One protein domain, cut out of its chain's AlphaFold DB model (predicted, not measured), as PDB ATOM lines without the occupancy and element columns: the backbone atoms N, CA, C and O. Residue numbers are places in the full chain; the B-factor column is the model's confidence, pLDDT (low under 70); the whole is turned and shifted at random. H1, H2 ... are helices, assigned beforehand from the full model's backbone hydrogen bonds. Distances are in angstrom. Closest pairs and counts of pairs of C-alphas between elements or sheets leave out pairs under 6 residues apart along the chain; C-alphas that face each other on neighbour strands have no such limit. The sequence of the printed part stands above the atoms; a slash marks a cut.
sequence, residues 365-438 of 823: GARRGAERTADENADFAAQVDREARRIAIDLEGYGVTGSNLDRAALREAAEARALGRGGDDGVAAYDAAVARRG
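This is residues 365 to 438 of the 823 residues of an uncharacterized protein of Methylobacterium sp. Leaf456 (UniProt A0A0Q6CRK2). One long helix, H1, makes the length of the domain, and two short helices, H2 and H3, pack on its later part and on each other, at steep or nearly right angles, to form a small compact head. The first part of H1, residues 365 to 379, sticks out from this head as a bare arm. The printed part has 74 residues with three named helices, in the order H1, H2, H3, and no named strand; the class is all helix. The whole is loose, with a radius of gyration of the C-alphas of 14.4 A, and spans 50 by 20 by 20 A along its three main axes.

H1, residues 365 to 397, is the longest helix, and its residues 365 to 379 stand free. With residues 380 to 392 alone it touches H2, residues 407 to 418; the closest C-alphas are those of Ala 388 and Ala 414, 4.8 A apart. Their lines stand at a steep tilt of 64 degrees, and they run opposite ways. With residues 390 to 395 alone H1 touches residues 426 to 430 of H3, which holds residues 426 to 437. The closest C-alphas there are those of Ile 391 and Gly 426, 4.7 A apart, and the two lines are about perpendicular, at 77 degrees. H2 and H3 touch as well, with the C-alphas of Ala 413 and Tyr 430 closest at 5.0 A. They run opposite ways at a steep tilt of 57 degrees, their centres 8.4 A apart. The helix packing is mostly crossed: of the 3 pairs that touch, 0 are at a shallow tilt. In H1, H2 and H3 every O i to N i+4 pair is within hydrogen-bond range.

H1 begins at C-alpha 365, at (-67.347, -1.928, 166.043), and ends at C-alpha 397, at (-24.965, 18.018, 177.607), a length of 48.2 A. H2 runs from Arg 407 to Ala 418 and measures 16.2 A from first to last C-alpha. H3 runs from Gly 426 to Arg 437 over 16.8 A and ends with C-alpha 437 at (-27.257, -4.701, 176.134).

The two C-alphas farthest apart are those of Gly 365 and Gly 399, at 51.0 A. Without the stretch that stands free, the remaining 59 residues span 27 by 22 by 19 A, with a radius of gyration of 10.1 A. The printed part has no cut. Both links are short, with 9 residues from H1 to H2 and 7 from H2 to H3. The mean pLDDT of the printed part is 87.3, and residues 371, 375 and 438 of this predicted model are under 70.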
ATOM      1  N   GLY A 365     -67.847  -1.996 164.669       74.19
ATOM      2  CA  GLY A 365     -67.347  -1.928 166.043       74.19
ATOM      3  C   GLY A 365     -65.947  -2.526 166.192       74.19
ATOM      4  O   GLY A 365     -65.067  -1.874 166.754       74.19
ATOM      5  N   ALA A 366     -65.710  -3.714 165.629       71.56
ATOM      6  CA  ALA A 366     -64.398  -4.366 165.651       71.56
ATOM      7  C   ALA A 366     -63.310  -3.518 164.967       71.56
ATOM      8  O   ALA A 366     -62.197  -3.408 165.478       71.56
ATOM      9  N   ARG A 367     -63.645  -2.850 163.853       70.62
ATOM     10  CA  ARG A 367     -62.724  -1.923 163.173       70.62
ATOM     11  C   ARG A 367     -62.439  -0.667 163.980       70.62
ATOM     12  O   ARG A 367     -61.276  -0.319 164.109       70.62
ATOM     13  N   ARG A 368     -63.452  -0.044 164.591       72.69
ATOM     14  CA  ARG A 368     -63.238   1.101 165.497       72.69
ATOM     15  C   ARG A 368     -62.341   0.736 166.682       72.69
ATOM     16  O   ARG A 368     -61.583   1.577 167.148       72.69
ATOM     17  N   GLY A 369     -62.412  -0.510 167.153       70.81
ATOM     18  CA  GLY A 369     -61.459  -1.052 168.122       70.81
ATOM     19  C   GLY A 369     -60.035  -1.115 167.565       70.81
ATOM     20  O   GLY A 369     -59.122  -0.594 168.190       70.81
ATOM     21  N   ALA A 370     -59.857  -1.684 166.369       70.38
ATOM     22  CA  ALA A 370     -58.550  -1.793 165.716       70.38
ATOM     23  C   ALA A 370     -57.929  -0.431 165.347       70.38
ATOM     24  O   ALA A 370     -56.730  -0.247 165.522       70.38
ATOM     25  N   GLU A 371     -58.731   0.525 164.872       68.44
ATOM     26  CA  GLU A 371     -58.306   1.902 164.587       68.44
ATOM     27  C   GLU A 371     -57.910   2.627 165.869       68.44
ATOM     28  O   GLU A 371     -56.840   3.217 165.916       68.44
ATOM     29  N   ARG A 372     -58.691   2.486 166.948       70.94
ATOM     30  CA  ARG A 372     -58.313   3.034 168.256       70.94
ATOM     31  C   ARG A 372     -56.986   2.457 168.746       70.94
ATOM     32  O   ARG A 372     -56.141   3.209 169.204       70.94
ATOM     33  N   THR A 373     -56.770   1.150 168.607       70.56
ATOM     34  CA  THR A 373     -55.481   0.528 168.942       70.56
ATOM     35  C   THR A 373     -54.353   1.017 168.029       70.56
ATOM     36  O   THR A 373     -53.222   1.170 168.482       70.56
ATOM     37  N   ALA A 374     -54.623   1.282 166.748       70.06
ATOM     38  CA  ALA A 374     -53.639   1.851 165.830       70.06
ATOM     39  C   ALA A 374     -53.272   3.298 166.201       70.06
ATOM     40  O   ALA A 374     -52.088   3.634 166.182       70.06
ATOM     41  N   ASP A 375     -54.253   4.110 166.597       67.94
ATOM     42  CA  ASP A 375     -54.058   5.479 167.079       67.94
ATOM     43  C   ASP A 375     -53.305   5.493 168.416       67.94
ATOM     44  O   ASP A 375     -52.313   6.203 168.554       67.94
ATOM     45  N   GLU A 376     -53.681   4.630 169.367       73.75
ATOM     46  CA  GLU A 376     -52.971   4.448 170.643       73.75
ATOM     47  C   GLU A 376     -51.511   4.013 170.422       73.75
ATOM     48  O   GLU A 376     -50.594   4.531 171.064       73.75
ATOM     49  N   ASN A 377     -51.263   3.109 169.467       75.12
ATOM     50  CA  ASN A 377     -49.911   2.697 169.085       75.12
ATOM     51  C   ASN A 377     -49.127   3.830 168.402       75.12
ATOM     52  O   ASN A 377     -47.919   3.957 168.621       75.12
ATOM     53  N   ALA A 378     -49.783   4.652 167.579       75.81
ATOM     54  CA  ALA A 378     -49.165   5.803 166.927       75.81
ATOM     55  C   ALA A 378     -48.803   6.899 167.942       75.81
ATOM     56  O   ALA A 378     -47.705   7.461 167.876       75.81
ATOM     57  N   ASP A 379     -49.678   7.153 168.913       78.31
ATOM     58  CA  ASP A 379     -49.444   8.087 170.012       78.31
ATOM     59  C   ASP A 379     -48.305   7.615 170.917       78.31
ATOM     60  O   ASP A 379     -47.422   8.411 171.263       78.31
ATOM     61  N   PHE A 380     -48.265   6.317 171.234       87.81
ATOM     62  CA  PHE A 380     -47.162   5.710 171.974       87.81
ATOM     63  C   PHE A 380     -45.838   5.845 171.212       87.81
ATOM     64  O   PHE A 380     -44.856   6.327 171.774       87.81
ATOM     65  N   ALA A 381     -45.805   5.527 169.913       83.50
ATOM     66  CA  ALA A 381     -44.611   5.703 169.085       83.50
ATOM     67  C   ALA A 381     -44.147   7.173 169.040       83.50
ATOM     68  O   ALA A 381     -42.958   7.461 169.180       83.50
ATOM     69  N   ALA A 382     -45.081   8.122 168.928       82.69
ATOM     70  CA  ALA A 382     -44.768   9.548 168.967       82.69
ATOM     71  C   ALA A 382     -44.247  10.000 170.343       82.69
ATOM     72  O   ALA A 382     -43.435  10.925 170.420       82.69
ATOM     73  N   GLN A 383     -44.710   9.386 171.434       89.00
ATOM     74  CA  GLN A 383     -44.203   9.631 172.783       89.00
ATOM     75  C   GLN A 383     -42.779   9.097 172.954       89.00
ATOM     76  O   GLN A 383     -41.923   9.834 173.441       89.00
ATOM     77  N   VAL A 384     -42.507   7.882 172.477       94.06
ATOM     78  CA  VAL A 384     -41.161   7.291 172.444       94.06
ATOM     79  C   VAL A 384     -40.197   8.186 171.660       94.06
ATOM     80  O   VAL A 384     -39.131   8.525 172.162       94.06
ATOM     81  N   ASP A 385     -40.585   8.680 170.483       88.38
ATOM     82  CA  ASP A 385     -39.743   9.581 169.682       88.38
ATOM     83  C   ASP A 385     -39.442  10.924 170.373       88.38
ATOM     84  O   ASP A 385     -38.396  11.536 170.122       88.38
ATOM     85  N   ARG A 386     -40.361  11.428 171.209       92.19
ATOM     86  CA  ARG A 386     -40.139  12.647 172.005       92.19
ATOM     87  C   ARG A 386     -39.156  12.392 173.141       92.19
ATOM     88  O   ARG A 386     -38.232  13.184 173.315       92.19
ATOM     89  N   GLU A 387     -39.331  11.294 173.873       94.75
ATOM     90  CA  GLU A 387     -38.428  10.909 174.962       94.75
ATOM     91  C   GLU A 387     -37.024  10.585 174.434       94.75
ATOM     92  O   GLU A 387     -36.045  11.053 175.004       94.75
ATOM     93  N   ALA A 388     -36.903   9.907 173.287       95.44
ATOM     94  CA  ALA A 388     -35.614   9.614 172.658       95.44
ATOM     95  C   ALA A 388     -34.829  10.891 172.322       95.44
ATOM     96  O   ALA A 388     -33.630  10.972 172.580       95.44
ATOM     97  N   ARG A 389     -35.502  11.921 171.792       94.88
ATOM     98  CA  ARG A 389     -34.863  13.221 171.525       94.88
ATOM     99  C   ARG A 389     -34.442  13.931 172.802       94.88
ATOM    100  O   ARG A 389     -33.391  14.557 172.816       94.88
ATOM    101  N   ARG A 390     -35.257  13.854 173.854       94.06
ATOM    102  CA  ARG A 390     -34.945  14.472 175.144       94.06
ATOM    103  C   ARG A 390     -33.717  13.830 175.783       94.06
ATOM    104  O   ARG A 390     -32.786  14.546 176.119       94.06
ATOM    105  N   ILE A 391     -33.684  12.497 175.836       94.62
ATOM    106  CA  ILE A 391     -32.534  11.730 176.326       94.62
ATOM    107  C   ILE A 391     -31.275  12.066 175.510       94.62
ATOM    108  O   ILE A 391     -30.217  12.278 176.089       94.62
ATOM    109  N   ALA A 392     -31.382  12.166 174.180       94.25
ATOM    110  CA  ALA A 392     -30.248  12.531 173.330       94.25
ATOM    111  C   ALA A 392     -29.700  13.938 173.639       94.25
ATOM    112  O   ALA A 392     -28.489  14.102 173.729       94.25
ATOM    113  N   ILE A 393     -30.573  14.931 173.851       91.19
ATOM    114  CA  ILE A 393     -30.173  16.296 174.243       91.19
ATOM    115  C   ILE A 393     -29.494  16.296 175.617       91.19
ATOM    116  O   ILE A 393     -28.475  16.961 175.798       91.19
ATOM    117  N   ASP A 394     -30.044  15.548 176.577       91.88
ATOM    118  CA  ASP A 394     -29.471  15.447 177.918       91.88
ATOM    119  C   ASP A 394     -28.058  14.834 177.848       91.88
ATOM    120  O   ASP A 394     -27.123  15.387 178.423       91.88
ATOM    121  N   LEU A 395     -27.873  13.761 177.068       94.31
ATOM    122  CA  LEU A 395     -26.583  13.093 176.841       94.31
ATOM    123  C   LEU A 395     -25.562  13.966 176.089       94.31
ATOM    124  O   LEU A 395     -24.376  13.948 176.428       94.31
ATOM    125  N   GLU A 396     -26.003  14.779 175.125       92.12
ATOM    126  CA  GLU A 396     -25.148  15.780 174.469       92.12
ATOM    127  C   GLU A 396     -24.611  16.809 175.474       92.12
ATOM    128  O   GLU A 396     -23.448  17.208 175.381       92.12
ATOM    129  N   GLY A 397     -25.404  17.176 176.488       87.50
ATOM    130  CA  GLY A 397     -24.965  18.018 177.607       87.50
ATOM    131  C   GLY A 397     -23.820  17.415 178.432       87.50
ATOM    132  O   GLY A 397     -23.032  18.158 179.016       87.50
ATOM    133  N   TYR A 398     -23.678  16.086 178.422       91.12
ATOM    134  CA  TYR A 398     -22.573  15.344 179.042       91.12
ATOM    135  C   TYR A 398     -21.431  15.019 178.063       91.12
ATOM    136  O   TYR A 398     -20.516  14.270 178.402       91.12
ATOM    137  N   GLY A 399     -21.450  15.592 176.856       90.50
ATOM    138  CA  GLY A 399     -20.408  15.400 175.844       90.50
ATOM    139  C   GLY A 399     -20.566  14.135 174.996       90.50
ATOM    140  O   GLY A 399     -19.681  13.827 174.195       90.50
ATOM    141  N   VAL A 400     -21.681  13.407 175.120       91.94
ATOM    142  CA  VAL A 400     -21.978  12.253 174.262       91.94
ATOM    143  C   VAL A 400     -22.622  12.753 172.972       91.94
ATOM    144  O   VAL A 400     -23.790  13.124 172.933       91.94
ATOM    145  N   THR A 401     -21.845  12.788 171.895       88.75
ATOM    146  CA  THR A 401     -22.340  13.230 170.582       88.75
ATOM    147  C   THR A 401     -23.249  12.181 169.936       88.75
ATOM    148  O   THR A 401     -23.079  10.980 170.148       88.75
ATOM    149  N   GLY A 402     -24.194  12.612 169.090       83.75
ATOM    150  CA  GLY A 402     -25.164  11.719 168.442       83.75
ATOM    151  C   GLY A 402     -24.574  10.582 167.589       83.75
ATOM    152  O   GLY A 402     -25.271   9.602 167.328       83.75
ATOM    153  N   SER A 403     -23.304  10.669 167.172       85.56
ATOM    154  CA  SER A 403     -22.587   9.570 166.504       85.56
ATOM    155  C   SER A 403     -22.160   8.450 167.455       85.56
ATOM    156  O   SER A 403     -21.980   7.324 167.006       85.56
ATOM    157  N   ASN A 404     -22.021   8.751 168.748       87.50
ATOM    158  CA  ASN A 404     -21.567   7.818 169.780       87.50
ATOM    159  C   ASN A 404     -22.736   7.164 170.537       87.50
ATOM    160  O   ASN A 404     -22.513   6.310 171.389       87.50
ATOM    161  N   LEU A 405     -23.981   7.556 170.240       93.12
ATOM    162  CA  LEU A 405     -25.169   6.976 170.856       93.12
ATOM    163  C   LEU A 405     -25.519   5.634 170.206       93.12
ATOM    164  O   LEU A 405     -25.854   5.571 169.019       93.12
ATOM    165  N   ASP A 406     -25.568   4.567 171.004       94.25
ATOM    166  CA  ASP A 406     -26.303   3.354 170.644       94.25
ATOM    167  C   ASP A 406     -27.793   3.706 170.478       94.25
ATOM    168  O   ASP A 406     -28.528   3.941 171.444       94.25
ATOM    169  N   ARG A 407     -28.240   3.757 169.219       94.38
ATOM    170  CA  ARG A 407     -29.619   4.107 168.839       94.38
ATOM    171  C   ARG A 407     -30.647   3.138 169.400       94.38
ATOM    172  O   ARG A 407     -31.796   3.520 169.617       94.38
ATOM    173  N   ALA A 408     -30.262   1.885 169.589       93.25
ATOM    174  CA  ALA A 408     -31.168   0.869 170.064       93.25
ATOM    175  C   ALA A 408     -31.326   0.965 171.589       93.25
ATOM    176  O   ALA A 408     -32.458   0.892 172.071       93.25
ATOM    177  N   ALA A 409     -30.244   1.244 172.326       95.44
ATOM    178  CA  ALA A 409     -30.320   1.600 173.747       95.44
ATOM    179  C   ALA A 409     -31.110   2.903 173.971       95.44
ATOM    180  O   ALA A 409     -31.934   2.980 174.880       95.44
ATOM    181  N   LEU A 410     -30.946   3.897 173.089       96.50
ATOM    182  CA  LEU A 410     -31.700   5.155 173.140       96.50
ATOM    183  C   LEU A 410     -33.208   4.928 172.995       96.50
ATOM    184  O   LEU A 410     -34.000   5.490 173.751       96.50
ATOM    185  N   ARG A 411     -33.609   4.088 172.035       96.50
ATOM    186  CA  ARG A 411     -35.015   3.732 171.830       96.50
ATOM    187  C   ARG A 411     -35.585   2.966 173.022       96.50
ATOM    188  O   ARG A 411     -36.682   3.279 173.468       96.50
ATOM    189  N   GLU A 412     -34.839   2.009 173.562       96.12
ATOM    190  CA  GLU A 412     -35.259   1.225 174.729       96.12
ATOM    191  C   GLU A 412     -35.421   2.099 175.985       96.12
ATOM    192  O   GLU A 412     -36.405   1.975 176.715       96.12
ATOM    193  N   ALA A 413     -34.499   3.037 176.214       96.31
ATOM    194  CA  ALA A 413     -34.593   4.014 177.294       96.31
ATOM    195  C   ALA A 413     -35.812   4.937 177.128       96.31
ATOM    196  O   ALA A 413     -36.535   5.206 178.090       96.31
ATOM    197  N   ALA A 414     -36.085   5.374 175.897       96.19
ATOM    198  CA  ALA A 414     -37.250   6.183 175.572       96.19
ATOM    199  C   ALA A 414     -38.574   5.426 175.763       96.19
ATOM    200  O   ALA A 414     -39.523   5.986 176.312       96.19
ATOM    201  N   GLU A 415     -38.634   4.147 175.382       96.56
ATOM    202  CA  GLU A 415     -39.774   3.259 175.641       96.56
ATOM    203  C   GLU A 415     -39.989   3.052 177.147       96.56
ATOM    204  O   GLU A 415     -41.113   3.171 177.639       96.56
ATOM    205  N   ALA A 416     -38.914   2.838 177.910       95.00
ATOM    206  CA  ALA A 416     -38.984   2.722 179.363       95.00
ATOM    207  C   ALA A 416     -39.508   4.008 180.023       95.00
ATOM    208  O   ALA A 416     -40.323   3.931 180.946       95.00
ATOM    209  N   ARG A 417     -39.100   5.194 179.549       94.69
ATOM    210  CA  ARG A 417     -39.624   6.482 180.038       94.69
ATOM    211  C   ARG A 417     -41.066   6.736 179.619       94.69
ATOM    212  O   ARG A 417     -41.861   7.156 180.456       94.69
ATOM    213  N   ALA A 418     -41.433   6.426 178.376       93.69
ATOM    214  CA  ALA A 418     -42.809   6.558 177.895       93.69
ATOM    215  C   ALA A 418     -43.789   5.701 178.717       93.69
ATOM    216  O   ALA A 418     -44.916   6.121 178.968       93.69
ATOM    217  N   LEU A 419     -43.332   4.541 179.202       94.50
ATOM    218  CA  LEU A 419     -44.080   3.643 180.089       94.50
ATOM    219  C   LEU A 419     -43.967   3.986 181.589       94.50
ATOM    220  O   LEU A 419     -44.489   3.238 182.416       94.50
ATOM    221  N   GLY A 420     -43.268   5.064 181.966       93.69
ATOM    222  CA  GLY A 420     -43.082   5.471 183.367       93.69
ATOM    223  C   GLY A 420     -42.150   4.567 184.188       93.69
ATOM    224  O   GLY A 420     -42.194   4.590 185.414       93.69
ATOM    225  N   ARG A 421     -41.315   3.750 183.535       91.12
ATOM    226  CA  ARG A 421     -40.389   2.790 184.168       91.12
ATOM    227  C   ARG A 421     -38.938   3.286 184.245       91.12
ATOM    228  O   ARG A 421     -38.141   2.679 184.949       91.12
ATOM    229  N   GLY A 422     -38.590   4.354 183.521       77.19
ATOM    230  CA  GLY A 422     -37.208   4.833 183.352       77.19
ATOM    231  C   GLY A 422     -36.669   5.804 184.412       77.19
ATOM    232  O   GLY A 422     -35.535   6.243 184.275       77.19
ATOM    233  N   GLY A 423     -37.444   6.158 185.446       82.00
ATOM    234  CA  GLY A 423     -37.086   7.254 186.361       82.00
ATOM    235  C   GLY A 423     -37.114   8.638 185.686       82.00
ATOM    236  O   GLY A 423     -37.367   8.753 184.486       82.00
ATOM    237  N   ASP A 424     -36.881   9.702 186.460       85.31
ATOM    238  CA  ASP A 424     -36.956  11.085 185.955       85.31
ATOM    239  C   ASP A 424     -35.720  11.517 185.149       85.31
ATOM    240  O   ASP A 424     -35.814  12.457 184.356       85.31
ATOM    241  N   ASP A 425     -34.603  10.790 185.244       91.56
ATOM    242  CA  ASP A 425     -33.330  11.099 184.578       91.56
ATOM    243  C   ASP A 425     -33.156  10.322 183.260       91.56
ATOM    244  O   ASP A 425     -33.235   9.092 183.215       91.56
ATOM    245  N   GLY A 426     -32.986  11.053 182.154       90.75
ATOM    246  CA  GLY A 426     -32.839  10.478 180.818       90.75
ATOM    247  C   GLY A 426     -31.527   9.718 180.649       90.75
ATOM    248  O   GLY A 426     -31.500   8.691 179.973       90.75
ATOM    249  N   VAL A 427     -30.472  10.179 181.323       94.25
ATOM    250  CA  VAL A 427     -29.134   9.585 181.264       94.25
ATOM    251  C   VAL A 427     -29.119   8.249 181.995       94.25
ATOM    252  O   VAL A 427     -28.718   7.245 181.418       94.25
ATOM    253  N   ALA A 428     -29.686   8.185 183.202       93.75
ATOM    254  CA  ALA A 428     -29.803   6.931 183.948       93.75
ATOM    255  C   ALA A 428     -30.634   5.866 183.202       93.75
ATOM    256  O   ALA A 428     -30.299   4.680 183.225       93.75
ATOM    257  N   ALA A 429     -31.710   6.275 182.516       94.06
ATOM    258  CA  ALA A 429     -32.511   5.373 181.687       94.06
ATOM    259  C   ALA A 429     -31.708   4.817 180.499       94.06
ATOM    260  O   ALA A 429     -31.850   3.637 180.162       94.06
ATOM    261  N   TYR A 430     -30.873   5.658 179.884       95.62
ATOM    262  CA  TYR A 430     -29.969   5.279 178.803       95.62
ATOM    263  C   TYR A 430     -28.877   4.324 179.283       95.62
ATOM    264  O   TYR A 430     -28.740   3.244 178.715       95.62
ATOM    265  N   ASP A 431     -28.186   4.651 180.373       93.19
ATOM    266  CA  ASP A 431     -27.142   3.808 180.962       93.19
ATOM    267  C   ASP A 431     -27.688   2.433 181.360       93.19
ATOM    268  O   ASP A 431     -27.055   1.411 181.103       93.19
ATOM    269  N   ALA A 432     -28.901   2.372 181.917       93.25
ATOM    270  CA  ALA A 432     -29.558   1.106 182.233       93.25
ATOM    271  C   ALA A 432     -29.899   0.281 180.977       93.25
ATOM    272  O   ALA A 432     -29.828  -0.947 181.018       93.25
ATOM    273  N   ALA A 433     -30.281   0.929 179.871       93.94
ATOM    274  CA  ALA A 433     -30.520   0.254 178.596       93.94
ATOM    275  C   ALA A 433     -29.207  -0.240 177.966       93.94
ATOM    276  O   ALA A 433     -29.138  -1.381 177.517       93.94
ATOM    277  N   VAL A 434     -28.145   0.570 178.006       93.38
ATOM    278  CA  VAL A 434     -26.799   0.178 177.564       93.38
ATOM    279  C   VAL A 434     -26.279  -0.990 178.404       93.38
ATOM    280  O   VAL A 434     -25.844  -1.983 177.839       93.38
ATOM    281  N   ALA A 435     -26.406  -0.942 179.732       89.44
ATOM    282  CA  ALA A 435     -25.967  -2.011 180.634       89.44
ATOM    283  C   ALA A 435     -26.729  -3.331 180.428       89.44
ATOM    284  O   ALA A 435     -26.160  -4.405 180.589       89.44
ATOM    285  N   ARG A 436     -28.012  -3.281 180.038       89.94
ATOM    286  CA  ARG A 436     -28.775  -4.487 179.664       89.94
ATOM    287  C   ARG A 436     -28.323  -5.089 178.336       89.94
ATOM    288  O   ARG A 436     -28.495  -6.289 178.134       89.94
ATOM    289  N   ARG A 437     -27.777  -4.267 177.437       83.62
ATOM    290  CA  ARG A 437     -27.257  -4.701 176.134       83.62
ATOM    291  C   ARG A 437     -25.782  -5.100 176.183       83.62
ATOM    292  O   ARG A 437     -25.368  -5.943 175.395       83.62
ATOM    293  N   GLY A 438     -25.006  -4.499 177.081       64.62
ATOM    294  CA  GLY A 438     -23.557  -4.639 177.193       64.62
ATOM    295  C   GLY A 438     -23.148  -5.665 178.241       64.62
ATOM    296  O   GLY A 438     -22.846  -5.305 179.375       64.62
TER     297      GLY A 438